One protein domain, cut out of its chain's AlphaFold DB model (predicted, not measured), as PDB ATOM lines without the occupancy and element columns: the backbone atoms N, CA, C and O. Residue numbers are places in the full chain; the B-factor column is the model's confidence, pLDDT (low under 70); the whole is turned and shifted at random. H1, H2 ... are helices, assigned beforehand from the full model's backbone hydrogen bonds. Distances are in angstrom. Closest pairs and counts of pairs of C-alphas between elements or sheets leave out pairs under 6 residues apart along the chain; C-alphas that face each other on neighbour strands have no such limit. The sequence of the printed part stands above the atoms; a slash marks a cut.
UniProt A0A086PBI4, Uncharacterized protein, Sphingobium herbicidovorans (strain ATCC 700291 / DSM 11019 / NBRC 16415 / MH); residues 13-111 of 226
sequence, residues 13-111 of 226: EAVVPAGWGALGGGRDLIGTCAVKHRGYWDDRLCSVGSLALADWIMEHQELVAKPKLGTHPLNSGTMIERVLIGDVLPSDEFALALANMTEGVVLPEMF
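AT A GLANCE: This is residues 13 to 111 of the 226 residues of an uncharacterized protein of Sphingobium herbicidovorans (strain ATCC 700291 / DSM 11019 / NBRC 16415 / MH) (UniProt A0A086PBI4). Three crossed helices, H1, H2 and H4, make the core, with H2 in the middle; H1 and H5 lie toward opposite ends of the longest axis. Short H6 touches both H2 and H5, and H3 follows the end of H2. The printed part has 99 residues with six named helices, H1 to H6 in chain order, and no named strand: all helix. It is compact, with a radius of gyration of the C-alphas of 12.7 A and spans of 34 by 29 by 19 A.

HOW THE PARTS SIT: H1, residues 26 to 38, touches H2, residues 48 to 59, with residues 26 to 30 alone; the closest C-alphas, of Gly 26 and Ala 54, are 4.2 A apart. Their lines are about perpendicular at 72 degrees, only just past steep. H3, residues 61 to 64, is close to H2 but not clearly touching, Ile 57 to Val 64 at 6.6 A between C-alphas. H4, residues 77 to 84, touches H1 at a steep tilt of 66 degrees, opposite ways; the closest C-alphas, of Ile 30 and Leu 84, are 5.6 A apart. H2, the hub, touches H4 too, at a steep tilt of 54 degrees, opposite ways, with C-alphas of Ser 50 and Leu 84 closest at 4.6 A. H5, residues 92 to 101, is near H2 and apart from H1. H6, residues 108 to 111, touches H2, closest C-alphas Gly 49 and Met 110 at 4.3 A, and H5, closest C-alphas Ala 95 and Pro 108 at 5.0 A. Every O i to N i+4 pair is within hydrogen-bond range in H1, H2, H4 and H5; H3 and H6 are too short for one.

IN THESE COORDINATES: H1 begins at C-alpha 26, (84.287, 119.655, 131.213), and is 17.7 A long; H2 is 16.4 A, H4 10.5 A and H5 13.9 A. H6 ends at C-alpha 111, (86.831, 105.957, 126.148).

THE WHOLE: The C-alphas farthest apart, of Gly 19 and Asp 92, are 36.9 A apart. The printed part has no cut. The link from H3 to H4 is long, with 12 residues. The model's pLDDT is under 70 at residues 17 to 20 and 42 to 45.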
ATOM      1  N   GLU A  13      72.007 121.273 135.393       84.00
ATOM      2  CA  GLU A  13      71.312 121.769 136.595       84.00
ATOM      3  C   GLU A  13      70.928 120.642 137.569       84.00
ATOM      4  O   GLU A  13      70.861 120.846 138.775       84.00
ATOM      5  N   ALA A  14      70.693 119.431 137.052       80.88
ATOM      6  CA  ALA A  14      70.370 118.244 137.842       80.88
ATOM      7  C   ALA A  14      71.618 117.408 138.215       80.88
ATOM      8  O   ALA A  14      71.492 116.267 138.689       80.88
ATOM      9  N   VAL A  15      72.814 117.951 137.973       80.19
ATOM     10  CA  VAL A  15      74.131 117.442 138.389       80.19
ATOM     11  C   VAL A  15      74.786 118.416 139.374       80.19
ATOM     12  O   VAL A  15      75.284 117.968 140.404       80.19
ATOM     13  N   VAL A  16      74.737 119.724 139.099       79.44
ATOM     14  CA  VAL A  16      75.294 120.795 139.941       79.44
ATOM     15  C   VAL A  16      74.527 120.921 141.270       79.44
ATOM     16  O   VAL A  16      73.314 121.137 141.255       79.44
ATOM     17  N   PRO A  17      75.193 120.815 142.439       68.25
ATOM     18  CA  PRO A  17      74.550 121.018 143.734       68.25
ATOM     19  C   PRO A  17      74.029 122.449 143.925       68.25
ATOM     20  O   PRO A  17      74.662 123.425 143.521       68.25
ATOM     21  N   ALA A  18      72.897 122.594 144.616       66.88
ATOM     22  CA  ALA A  18      72.335 123.906 144.928       66.88
ATOM     23  C   ALA A  18      73.330 124.766 145.736       66.88
ATOM     24  O   ALA A  18      73.800 124.357 146.796       66.88
ATOM     25  N   GLY A  19      73.630 125.967 145.234       65.75
ATOM     26  CA  GLY A  19      74.601 126.888 145.836       65.75
ATOM     27  C   GLY A  19      76.037 126.753 145.317       65.75
ATOM     28  O   GLY A  19      76.885 127.546 145.720       65.75
ATOM     29  N   TRP A  20      76.324 125.808 144.413       67.06
ATOM     30  CA  TRP A  20      77.553 125.849 143.613       67.06
ATOM     31  C   TRP A  20      77.454 126.936 142.529       67.06
ATOM     32  O   TRP A  20      76.362 127.346 142.130       67.06
ATOM     33  N   GLY A  21      78.610 127.435 142.083       71.38
ATOM     34  CA  GLY A  21      78.699 128.389 140.977       71.38
ATOM     35  C   GLY A  21      78.509 127.729 139.606       71.38
ATOM     36  O   GLY A  21      78.300 126.522 139.501       71.38
ATOM     37  N   ALA A  22      78.626 128.527 138.544       78.69
ATOM     38  CA  ALA A  22      78.748 127.988 137.192       78.69
ATOM     39  C   ALA A  22      80.045 127.168 137.056       78.69
ATOM     40  O   ALA A  22      81.088 127.570 137.575       78.69
ATOM     41  N   LEU A  23      79.969 126.039 136.351       83.88
ATOM     42  CA  LEU A  23      81.115 125.181 136.046       83.88
ATOM     43  C   LEU A  23      82.032 125.864 135.016       83.88
ATOM     44  O   LEU A  23      81.538 126.453 134.053       83.88
ATOM     45  N   GLY A  24      83.351 125.765 135.194       79.75
ATOM     46  CA  GLY A  24      84.355 126.389 134.327       79.75
ATOM     47  C   GLY A  24      84.725 125.588 133.073       79.75
ATOM     48  O   GLY A  24      85.320 126.154 132.160       79.75
ATOM     49  N   GLY A  25      84.372 124.300 132.997       88.12
ATOM     50  CA  GLY A  25      84.645 123.435 131.841       88.12
ATOM     51  C   GLY A  25      84.264 121.970 132.072       88.12
ATOM     52  O   GLY A  25      83.654 121.632 133.090       88.12
ATOM     53  N   GLY A  26      84.626 121.078 131.145       89.44
ATOM     54  CA  GLY A  26      84.287 119.655 131.213       89.44
ATOM     55  C   GLY A  26      84.900 118.924 132.411       89.44
ATOM     56  O   GLY A  26      84.220 118.108 133.031       89.44
ATOM     57  N   ARG A  27      86.135 119.263 132.816       89.56
ATOM     58  CA  ARG A  27      86.750 118.735 134.055       89.56
ATOM     59  C   ARG A  27      85.886 119.018 135.292       89.56
ATOM     60  O   ARG A  27      85.626 118.098 136.065       89.56
ATOM     61  N   ASP A  28      85.345 120.230 135.430       88.88
ATOM     62  CA  ASP A  28      84.455 120.585 136.546       88.88
ATOM     63  C   ASP A  28      83.132 119.805 136.494       88.88
ATOM     64  O   ASP A  28      82.622 119.372 137.530       88.88
ATOM     65  N   LEU A  29      82.578 119.575 135.296       90.75
ATOM     66  CA  LEU A  29      81.382 118.747 135.114       90.75
ATOM     67  C   LEU A  29      81.632 117.285 135.517       90.75
ATOM     68  O   LEU A  29      80.789 116.689 136.191       90.75
ATOM     69  N   ILE A  30      82.787 116.716 135.158       90.25
ATOM     70  CA  ILE A  30      83.192 115.366 135.574       90.25
ATOM     71  C   ILE A  30      83.360 115.308 137.098       90.25
ATOM     72  O   ILE A  30      82.759 114.445 137.740       90.25
ATOM     73  N   GLY A  31      84.092 116.253 137.694       86.38
ATOM     74  CA  GLY A  31      84.271 116.326 139.148       86.38
ATOM     75  C   GLY A  31      82.944 116.468 139.901       86.38
ATOM     76  O   GLY A  31      82.727 115.809 140.916       86.38
ATOM     77  N   THR A  32      82.001 117.238 139.355       87.12
ATOM     78  CA  THR A  32      80.648 117.395 139.915       87.12
ATOM     79  C   THR A  32      79.832 116.099 139.808       87.12
ATOM     80  O   THR A  32      79.202 115.688 140.785       87.12
ATOM     81  N   CYS A  33      79.893 115.391 138.671       85.69
ATOM     82  CA  CYS A  33      79.331 114.041 138.542       85.69
ATOM     83  C   CYS A  33      79.950 113.071 139.566       85.69
ATOM     84  O   CYS A  33      79.235 112.264 140.161       85.69
ATOM     85  N   ALA A  34      81.260 113.151 139.811       83.94
ATOM     86  CA  ALA A  34      81.951 112.248 140.727       83.94
ATOM     87  C   ALA A  34      81.590 112.518 142.190       83.94
ATOM     88  O   ALA A  34      81.245 111.583 142.906       83.94
ATOM     89  N   VAL A  35      81.540 113.785 142.615       81.44
ATOM     90  CA  VAL A  35      81.033 114.163 143.946       81.44
ATOM     91  C   VAL A  35      79.591 113.679 144.139       81.44
ATOM     92  O   VAL A  35      79.260 113.160 145.202       81.44
ATOM     93  N   LYS A  36      78.749 113.752 143.101       81.00
ATOM     94  CA  LYS A  36      77.356 113.281 143.136       81.00
ATOM     95  C   LYS A  36      77.202 111.752 143.244       81.00
ATOM     96  O   LYS A  36      76.271 111.307 143.910       81.00
ATOM     97  N   HIS A  37      78.064 110.955 142.603       76.00
ATOM     98  CA  HIS A  37      77.959 109.478 142.595       76.00
ATOM     99  C   HIS A  37      78.852 108.767 143.620       76.00
ATOM    100  O   HIS A  37      78.475 107.717 144.131       76.00
ATOM    101  N   ARG A  38      80.034 109.318 143.916       72.81
ATOM    102  CA  ARG A  38      81.074 108.721 144.778       72.81
ATOM    103  C   ARG A  38      81.306 109.494 146.082       72.81
ATOM    104  O   ARG A  38      82.008 108.998 146.955       72.81
ATOM    105  N   GLY A  39      80.765 110.707 146.218       74.88
ATOM    106  CA  GLY A  39      80.984 111.591 147.373       74.88
ATOM    107  C   GLY A  39      82.301 112.381 147.345       74.88
ATOM    108  O   GLY A  39      82.485 113.280 148.162       74.88
ATOM    109  N   TYR A  40      83.203 112.088 146.404       73.06
ATOM    110  CA  TYR A  40      84.486 112.770 146.227       73.06
ATOM    111  C   TYR A  40      84.895 112.827 144.746       73.06
ATOM    112  O   TYR A  40      84.400 112.057 143.920       73.06
ATOM    113  N   TRP A  41      85.833 113.723 144.433       71.81
ATOM    114  CA  TRP A  41      86.602 113.718 143.188       71.81
ATOM    115  C   TRP A  41      88.077 113.460 143.514       71.81
ATOM    116  O   TRP A  41      88.597 113.993 144.494       71.81
ATOM    117  N   ASP A  42      88.730 112.628 142.707       66.69
ATOM    118  CA  ASP A  42      90.182 112.435 142.677       66.69
ATOM    119  C   ASP A  42      90.571 112.643 141.210       66.69
ATOM    120  O   ASP A  42      90.043 111.946 140.346       66.69
ATOM    121  N   ASP A  43      91.417 113.635 140.921       63.91
ATOM    122  CA  ASP A  43      91.621 114.220 139.578       63.91
ATOM    123  C   ASP A  43      92.435 113.320 138.623       63.91
ATOM    124  O   ASP A  43      93.056 113.769 137.662       63.91
ATOM    125  N   ARG A  44      92.471 112.015 138.902       58.53
ATOM    126  CA  ARG A  44      93.259 111.041 138.154       58.53
ATOM    127  C   ARG A  44      92.590 110.703 136.836       58.53
ATOM    128  O   ARG A  44      91.593 109.987 136.811       58.53
ATOM    129  N   LEU A  45      93.280 111.064 135.756       62.47
ATOM    130  CA  LEU A  45      93.279 110.307 134.504       62.47
ATOM    131  C   LEU A  45      91.870 110.046 133.940       62.47
ATOM    132  O   LEU A  45      91.478 108.902 133.700       62.47
ATOM    133  N   CYS A  46      91.122 111.126 133.698       75.12
ATOM    134  CA  CYS A  46      89.925 111.088 132.860       75.12
ATOM    135  C   CYS A  46      90.220 110.368 131.535       75.12
ATOM    136  O   CYS A  46      91.286 110.562 130.936       75.12
ATOM    137  N   SER A  47      89.256 109.585 131.033       84.81
ATOM    138  CA  SER A  47      89.377 109.087 129.663       84.81
ATOM    139  C   SER A  47      89.244 110.249 128.673       84.81
ATOM    140  O   SER A  47      88.490 111.195 128.922       84.81
ATOM    141  N   VAL A  48      89.943 110.177 127.540       89.19
ATOM    142  CA  VAL A  48      89.882 111.214 126.496       89.19
ATOM    143  C   VAL A  48      88.443 111.359 125.981       89.19
ATOM    144  O   VAL A  48      87.972 112.469 125.750       89.19
ATOM    145  N   GLY A  49      87.704 110.246 125.880       91.00
ATOM    146  CA  GLY A  49      86.287 110.237 125.504       91.00
ATOM    147  C   GLY A  49      85.377 110.858 126.568       91.00
ATOM    148  O   GLY A  49      84.446 111.584 126.230       91.00
ATOM    149  N   SER A  50      85.668 110.633 127.854       91.81
ATOM    150  CA  SER A  50      84.949 111.261 128.971       91.81
ATOM    151  C   SER A  50      85.152 112.776 128.985       91.81
ATOM    152  O   SER A  50      84.181 113.508 129.166       91.81
ATOM    153  N   LEU A  51      86.383 113.251 128.760       92.75
ATOM    154  CA  LEU A  51      86.694 114.680 128.708       92.75
ATOM    155  C   LEU A  51      86.065 115.355 127.486       92.75
ATOM    156  O   LEU A  51      85.320 116.316 127.653       92.75
ATOM    157  N   ALA A  52      86.262 114.804 126.284       94.19
ATOM    158  CA  ALA A  52      85.666 115.338 125.059       94.19
ATOM    159  C   ALA A  52      84.128 115.386 125.128       94.19
ATOM    160  O   ALA A  52      83.515 116.346 124.663       94.19
ATOM    161  N   LEU A  53      83.491 114.393 125.762       95.06
ATOM    162  CA  LEU A  53      82.049 114.406 126.015       95.06
ATOM    163  C   LEU A  53      81.644 115.486 127.027       95.06
ATOM    164  O   LEU A  53      80.615 116.131 126.837       95.06
ATOM    165  N   ALA A  54      82.431 115.700 128.083       94.62
ATOM    166  CA  ALA A  54      82.163 116.737 129.072       94.62
ATOM    167  C   ALA A  54      82.291 118.147 128.477       94.62
ATOM    168  O   ALA A  54      81.403 118.972 128.684       94.62
ATOM    169  N   ASP A  55      83.352 118.407 127.712       94.69
ATOM    170  CA  ASP A  55      83.576 119.697 127.057       94.69
ATOM    171  C   ASP A  55      82.523 119.961 125.971       94.69
ATOM    172  O   ASP A  55      81.932 121.040 125.953       94.69
ATOM    173  N   TRP A  56      82.163 118.959 125.153       95.88
ATOM    174  CA  TRP A  56      81.057 119.088 124.194       95.88
ATOM    175  C   TRP A  56      79.725 119.404 124.890       95.88
ATOM    176  O   TRP A  56      78.987 120.278 124.435       95.88
ATOM    177  N   ILE A  57      79.420 118.750 126.021       94.69
ATOM    178  CA  ILE A  57      78.226 119.044 126.834       94.69
ATOM    179  C   ILE A  57      78.261 120.482 127.381       94.69
ATOM    180  O   ILE A  57      77.225 121.152 127.398       94.69
ATOM    181  N   MET A  58      79.433 120.953 127.814       93.81
ATOM    182  CA  MET A  58      79.642 122.296 128.364       93.81
ATOM    183  C   MET A  58      79.635 123.407 127.304       93.81
ATOM    184  O   MET A  58      79.313 124.546 127.638       93.81
ATOM    185  N   GLU A  59      79.915 123.093 126.040       94.38
ATOM    186  CA  GLU A  59      79.696 123.987 124.897       94.38
ATOM    187  C   GLU A  59      78.214 123.991 124.467       94.38
ATOM    188  O   GLU A  59      77.607 125.043 124.271       94.38
ATOM    189  N   HIS A  60      77.578 122.817 124.410       93.81
ATOM    190  CA  HIS A  60      76.238 122.623 123.844       93.81
ATOM    191  C   HIS A  60      75.102 122.667 124.887       93.81
ATOM    192  O   HIS A  60      74.052 122.048 124.694       93.81
ATOM    193  N   GLN A  61      75.267 123.410 125.989       89.81
ATOM    194  CA  GLN A  61      74.361 123.382 127.156       89.81
ATOM    195  C   GLN A  61      72.886 123.612 126.793       89.81
ATOM    196  O   GLN A  61      72.004 122.887 127.254       89.81
ATOM    197  N   GLU A  62      72.603 124.570 125.905       87.06
ATOM    198  CA  GLU A  62      71.250 124.855 125.412       87.06
ATOM    199  C   GLU A  62      70.604 123.686 124.657       87.06
ATOM    200  O   GLU A  62      69.377 123.540 124.664       87.06
ATOM    201  N   LEU A  63      71.404 122.885 123.956       86.81
ATOM    202  CA  LEU A  63      70.948 121.683 123.273       86.81
ATOM    203  C   LEU A  63      70.775 120.558 124.291       86.81
ATOM    204  O   LEU A  63      69.766 119.852 124.232       86.81
ATOM    205  N   VAL A  64      71.711 120.411 125.228       88.25
ATOM    206  CA  VAL A  64      71.700 119.367 126.259       88.25
ATOM    207  C   VAL A  64      70.504 119.510 127.201       88.25
ATOM    208  O   VAL A  64      69.806 118.526 127.423       88.25
ATOM    209  N   ALA A  65      70.193 120.719 127.675       83.69
ATOM    210  CA  ALA A  65      69.117 120.987 128.637       83.69
ATOM    211  C   ALA A  65      67.695 120.647 128.135       83.69
ATOM    212  O   ALA A  65      66.758 120.580 128.929       83.69
ATOM    213  N   LYS A  66      67.507 120.426 126.827       83.62
ATOM    214  CA  LYS A  66      66.201 120.146 126.212       83.62
ATOM    215  C   LYS A  66      65.996 118.623 126.058       83.62
ATOM    216  O   LYS A  66      66.766 118.016 125.304       83.62
ATOM    217  N   PRO A  67      64.965 118.008 126.685       78.88
ATOM    218  CA  PRO A  67      64.643 116.588 126.518       78.88
ATOM    219  C   PRO A  67      64.501 116.175 125.051       78.88
ATOM    220  O   PRO A  67      64.088 116.971 124.203       78.88
ATOM    221  N   LYS A  68      64.845 114.922 124.741       80.88
ATOM    222  CA  LYS A  68      64.911 114.409 123.367       80.88
ATOM    223  C   LYS A  68      63.845 113.344 123.128       80.88
ATOM    224  O   LYS A  68      63.466 112.620 124.044       80.88
ATOM    225  N   LEU A  69      63.369 113.224 121.892       76.00
ATOM    226  CA  LEU A  69      62.412 112.180 121.521       76.00
ATOM    227  C   LEU A  69      63.129 110.839 121.286       76.00
ATOM    228  O   LEU A  69      64.228 110.801 120.736       76.00
ATOM    229  N   GLY A  70      62.480 109.738 121.670       78.06
ATOM    230  CA  GLY A  70      62.971 108.380 121.424       78.06
ATOM    231  C   GLY A  70      64.227 108.003 122.221       78.06
ATOM    232  O   GLY A  70      64.433 108.439 123.351       78.06
ATOM    233  N   THR A  71      65.064 107.156 121.625       79.50
ATOM    234  CA  THR A  71      66.233 106.504 122.250       79.50
ATOM    235  C   THR A  71      67.520 107.335 122.164       79.50
ATOM    236  O   THR A  71      68.613 106.789 122.035       79.50
ATOM    237  N   HIS A  72      67.411 108.664 122.185       83.69
ATOM    238  CA  HIS A  72      68.560 109.568 122.101       83.69
ATOM    239  C   HIS A  72      69.479 109.416 123.334       83.69
ATOM    240  O   HIS A  72      68.958 109.397 124.450       83.69
ATOM    241  N   PRO A  73      70.821 109.382 123.202       85.25
ATOM    242  CA  PRO A  73      71.723 109.075 124.322       85.25
ATOM    243  C   PRO A  73      71.593 110.025 125.526       85.25
ATOM    244  O   PRO A  73      71.634 109.556 126.660       85.25
ATOM    245  N   LEU A  74      71.323 111.324 125.314       87.69
ATOM    246  CA  LEU A  74      70.986 112.285 126.392       87.69
ATOM    247  C   LEU A  74      69.777 111.904 127.270       87.69
ATOM    248  O   LEU A  74      69.630 112.468 128.350       87.69
ATOM    249  N   ASN A  75      68.915 110.971 126.854       84.25
ATOM    250  CA  ASN A  75      67.839 110.453 127.707       84.25
ATOM    251  C   ASN A  75      68.356 109.431 128.742       84.25
ATOM    252  O   ASN A  75      67.672 109.139 129.717       84.25
ATOM    253  N   SER A  76      69.583 108.931 128.583       83.31
ATOM    254  CA  SER A  76      70.267 108.031 129.516       83.31
ATOM    255  C   SER A  76      71.179 108.811 130.472       83.31
ATOM    256  O   SER A  76      72.374 108.539 130.565       83.31
ATOM    257  N   GLY A  77      70.639 109.794 131.196       85.31
ATOM    258  CA  GLY A  77      71.422 110.721 132.019       85.31
ATOM    259  C   GLY A  77      72.306 110.035 133.057       85.31
ATOM    260  O   GLY A  77      73.498 110.310 133.106       85.31
ATOM    261  N   THR A  78      71.783 109.054 133.795       84.12
ATOM    262  CA  THR A  78      72.582 108.255 134.745       84.12
ATOM    263  C   THR A  78      73.711 107.466 134.063       84.12
ATOM    264  O   THR A  78      74.744 107.233 134.681       84.12
ATOM    265  N   MET A  79      73.552 107.069 132.793       85.12
ATOM    266  CA  MET A  79      74.625 106.422 132.024       85.12
ATOM    267  C   MET A  79      75.706 107.438 131.648       85.12
ATOM    268  O   MET A  79      76.882 107.161 131.845       85.12
ATOM    269  N   ILE A  80      75.322 108.627 131.171       89.69
ATOM    270  CA  ILE A  80      76.269 109.705 130.841       89.69
ATOM    271  C   ILE A  80      77.053 110.124 132.085       89.69
ATOM    272  O   ILE A  80      78.276 110.131 132.045       89.69
ATOM    273  N   GLU A  81      76.381 110.381 133.210       89.19
ATOM    274  CA  GLU A  81      77.035 110.736 134.477       89.19
ATOM    275  C   GLU A  81      78.077 109.682 134.911       89.19
ATOM    276  O   GLU A  81      79.136 110.044 135.419       89.19
ATOM    277  N   ARG A  82      77.829 108.388 134.646       84.56
ATOM    278  CA  ARG A  82      78.767 107.289 134.943       84.56
ATOM    279  C   ARG A  82      79.880 107.111 133.900       84.56
ATOM    280  O   ARG A  82      81.000 106.777 134.277       84.56
ATOM    281  N   VAL A  83      79.620 107.380 132.622       88.81
ATOM    282  CA  VAL A  83      80.641 107.400 131.551       88.81
ATOM    283  C   VAL A  83      81.600 108.586 131.726       88.81
ATOM    284  O   VAL A  83      82.809 108.439 131.546       88.81
ATOM    285  N   LEU A  84      81.094 109.751 132.144       91.19
ATOM    286  CA  LEU A  84      81.905 110.941 132.418       91.19
ATOM    287  C   LEU A  84      82.945 110.697 133.524       91.19
ATOM    288  O   LEU A  84      84.089 111.108 133.380       91.19
ATOM    289  N   ILE A  85      82.588 109.976 134.591       88.31
ATOM    290  CA  ILE A  85      83.495 109.699 135.725       88.31
ATOM    291  C   ILE A  85      84.321 108.407 135.565       88.31
ATOM    292  O   ILE A  85      85.005 107.996 136.507       88.31
ATOM    293  N   GLY A  86      84.227 107.728 134.415       81.81
ATOM    294  CA  GLY A  86      84.911 106.453 134.158       81.81
ATOM    295  C   GLY A  86      84.375 105.260 134.965       81.81
ATOM    296  O   GLY A  86      85.075 104.268 135.129       81.81
ATOM    297  N   ASP A  87      83.152 105.344 135.495       80.75
ATOM    298  CA  ASP A  87      82.495 104.276 136.270       80.75
ATOM    299  C   ASP A  87      82.050 103.093 135.390       80.75
ATOM    300  O   ASP A  87      81.867 101.974 135.871       80.75
ATOM    301  N   VAL A  88      81.794 103.375 134.108       81.62
ATOM    302  CA  VAL A  88      81.280 102.442 133.101       81.62
ATOM    303  C   VAL A  88      81.878 102.805 131.743       81.62
ATOM    304  O   VAL A  88      81.741 103.943 131.296       81.62
ATOM    305  N   LEU A  89      82.480 101.829 131.059       84.56
ATOM    306  CA  LEU A  89      82.794 101.951 129.634       84.56
ATOM    307  C   LEU A  89      81.480 101.844 128.829       84.56
ATOM    308  O   LEU A  89      80.709 100.911 129.079       84.56
ATOM    309  N   PRO A  90      81.177 102.764 127.896       81.75
ATOM    310  CA  PRO A  90      79.980 102.651 127.066       81.75
ATOM    311  C   PRO A  90      80.051 101.406 126.168       81.75
ATOM    312  O   PRO A  90      81.121 101.041 125.690       81.75
ATOM    313  N   SER A  91      78.906 100.765 125.912       83.06
ATOM    314  CA  SER A  91      78.808  99.710 124.895       83.06
ATOM    315  C   SER A  91      78.934 100.296 123.488       83.06
ATOM    316  O   SER A  91      78.561 101.449 123.278       83.06
ATOM    317  N   ASP A  92      79.375  99.494 122.518       83.31
ATOM    318  CA  ASP A  92      79.599  99.913 121.125       83.31
ATOM    319  C   ASP A  92      78.402 100.683 120.535       83.31
ATOM    320  O   ASP A  92      78.571 101.765 119.981       83.31
ATOM    321  N   GLU A  93      77.174 100.187 120.727       85.38
ATOM    322  CA  GLU A  93      75.942 100.858 120.281       85.38
ATOM    323  C   GLU A  93      75.750 102.245 120.920       85.38
ATOM    324  O   GLU A  93      75.336 103.193 120.250       85.38
ATOM    325  N   PHE A  94      76.062 102.391 122.213       84.75
ATOM    326  CA  PHE A  94      75.923 103.658 122.936       84.75
ATOM    327  C   PHE A  94      77.073 104.622 122.618       84.75
ATOM    328  O   PHE A  94      76.843 105.819 122.469       84.75
ATOM    329  N   ALA A  95      78.292 104.110 122.441       87.50
ATOM    330  CA  ALA A  95      79.451 104.881 122.005       87.50
ATOM    331  C   ALA A  95      79.261 105.415 120.575       87.50
ATOM    332  O   ALA A  95      79.497 106.594 120.322       87.50
ATOM    333  N   LEU A  96      78.729 104.598 119.659       89.12
ATOM    334  CA  LEU A  96      78.327 105.034 118.320       89.12
ATOM    335  C   LEU A  96      77.164 106.037 118.368       89.12
ATOM    336  O   LEU A  96      77.149 106.989 117.590       89.12
ATOM    337  N   ALA A  97      76.202 105.887 119.284       89.44
ATOM    338  CA  ALA A  97      75.147 106.885 119.475       89.44
ATOM    339  C   ALA A  97      75.707 108.235 119.968       89.44
ATOM    340  O   ALA A  97      75.260 109.283 119.500       89.44
ATOM    341  N   LEU A  98      76.707 108.226 120.859       92.19
ATOM    342  CA  LEU A  98      77.426 109.428 121.296       92.19
ATOM    343  C   LEU A  98      78.253 110.046 120.156       92.19
ATOM    344  O   LEU A  98      78.193 111.258 119.967       92.19
ATOM    345  N   ALA A  99      78.941 109.243 119.343       92.38
ATOM    346  CA  ALA A  99      79.681 109.729 118.177       92.38
ATOM    347  C   ALA A  99      78.763 110.422 117.158       92.38
ATOM    348  O   ALA A  99      79.047 111.535 116.724       92.38
ATOM    349  N   ASN A 100      77.613 109.816 116.840       93.25
ATOM    350  CA  ASN A 100      76.617 110.420 115.949       93.25
ATOM    351  C   ASN A 100      75.966 111.682 116.552       93.25
ATOM    352  O   ASN A 100      75.683 112.625 115.823       93.25
ATOM    353  N   MET A 101      75.738 111.721 117.871       93.56
ATOM    354  CA  MET A 101      75.206 112.900 118.572       93.56
ATOM    355  C   MET A 101      76.191 114.078 118.582       93.56
ATOM    356  O   MET A 101      75.766 115.226 118.515       93.56
ATOM    357  N   THR A 102      77.487 113.790 118.706       94.25
ATOM    358  CA  THR A 102      78.563 114.789 118.824       94.25
ATOM    359  C   THR A 102      79.241 115.103 117.487       94.25
ATOM    360  O   THR A 102      80.328 115.671 117.471       94.25
ATOM    361  N   GLU A 103      78.632 114.705 116.365       93.50
ATOM    362  CA  GLU A 103      79.152 114.884 114.996       93.50
ATOM    363  C   GLU A 103      80.601 114.374 114.802       93.50
ATOM    364  O   GLU A 103      81.354 114.862 113.961       93.50
ATOM    365  N   GLY A 104      80.991 113.352 115.574       91.88
ATOM    366  CA  GLY A 104      82.323 112.741 115.552       91.88
ATOM    367  C   GLY A 104      83.346 113.337 116.527       91.88
ATOM    368  O   GLY A 104      84.480 112.868 116.538       91.88
ATOM    369  N   VAL A 105      82.979 114.313 117.369       94.12
ATOM    370  CA  VAL A 105      83.876 114.864 118.412       94.12
ATOM    371  C   VAL A 105      84.218 113.819 119.485       94.12
ATOM    372  O   VAL A 105      85.322 113.835 120.027       94.12
ATOM    373  N   VAL A 106      83.303 112.886 119.776       93.88
ATOM    374  CA  VAL A 106      83.501 111.811 120.762       93.88
ATOM    375  C   VAL A 106      83.433 110.448 120.075       93.88
ATOM    376  O   VAL A 106      82.350 109.934 119.805       93.88
ATOM    377  N   LEU A 107      84.589 109.846 119.801       92.31
ATOM    378  CA  LEU A 107      84.704 108.549 119.127       92.31
ATOM    379  C   LEU A 107      84.775 107.376 120.132       92.31
ATOM    380  O   LEU A 107      85.314 107.551 121.230       92.31
ATOM    381  N   PRO A 108      84.279 106.166 119.786       85.69
ATOM    382  CA  PRO A 108      84.272 105.013 120.695       85.69
ATOM    383  C   PRO A 108      85.650 104.647 121.263       85.69
ATOM    384  O   PRO A 108      85.774 104.305 122.438       85.69
ATOM    385  N   GLU A 109      86.699 104.776 120.453       88.56
ATOM    386  CA  GLU A 109      88.074 104.415 120.798       88.56
ATOM    387  C   GLU A 109      88.669 105.326 121.884       88.56
ATOM    388  O   GLU A 109      89.657 104.959 122.522       88.56
ATOM    389  N   MET A 110      88.087 106.510 122.111       87.12
ATOM    390  CA  MET A 110      88.587 107.507 123.065       87.12
ATOM    391  C   MET A 110      88.254 107.154 124.523       87.12
ATOM    392  O   MET A 110      88.953 107.606 125.427       87.12
ATOM    393  N   PHE A 111      87.226 106.335 124.780       82.75
ATOM    394  CA  PHE A 111      86.831 105.957 126.148       82.75
ATOM    395  C   PHE A 111      87.783 104.949 126.815       82.75
ATOM    396  O   PHE A 111      87.787 104.826 128.037       82.75
TER     397      PHE A 111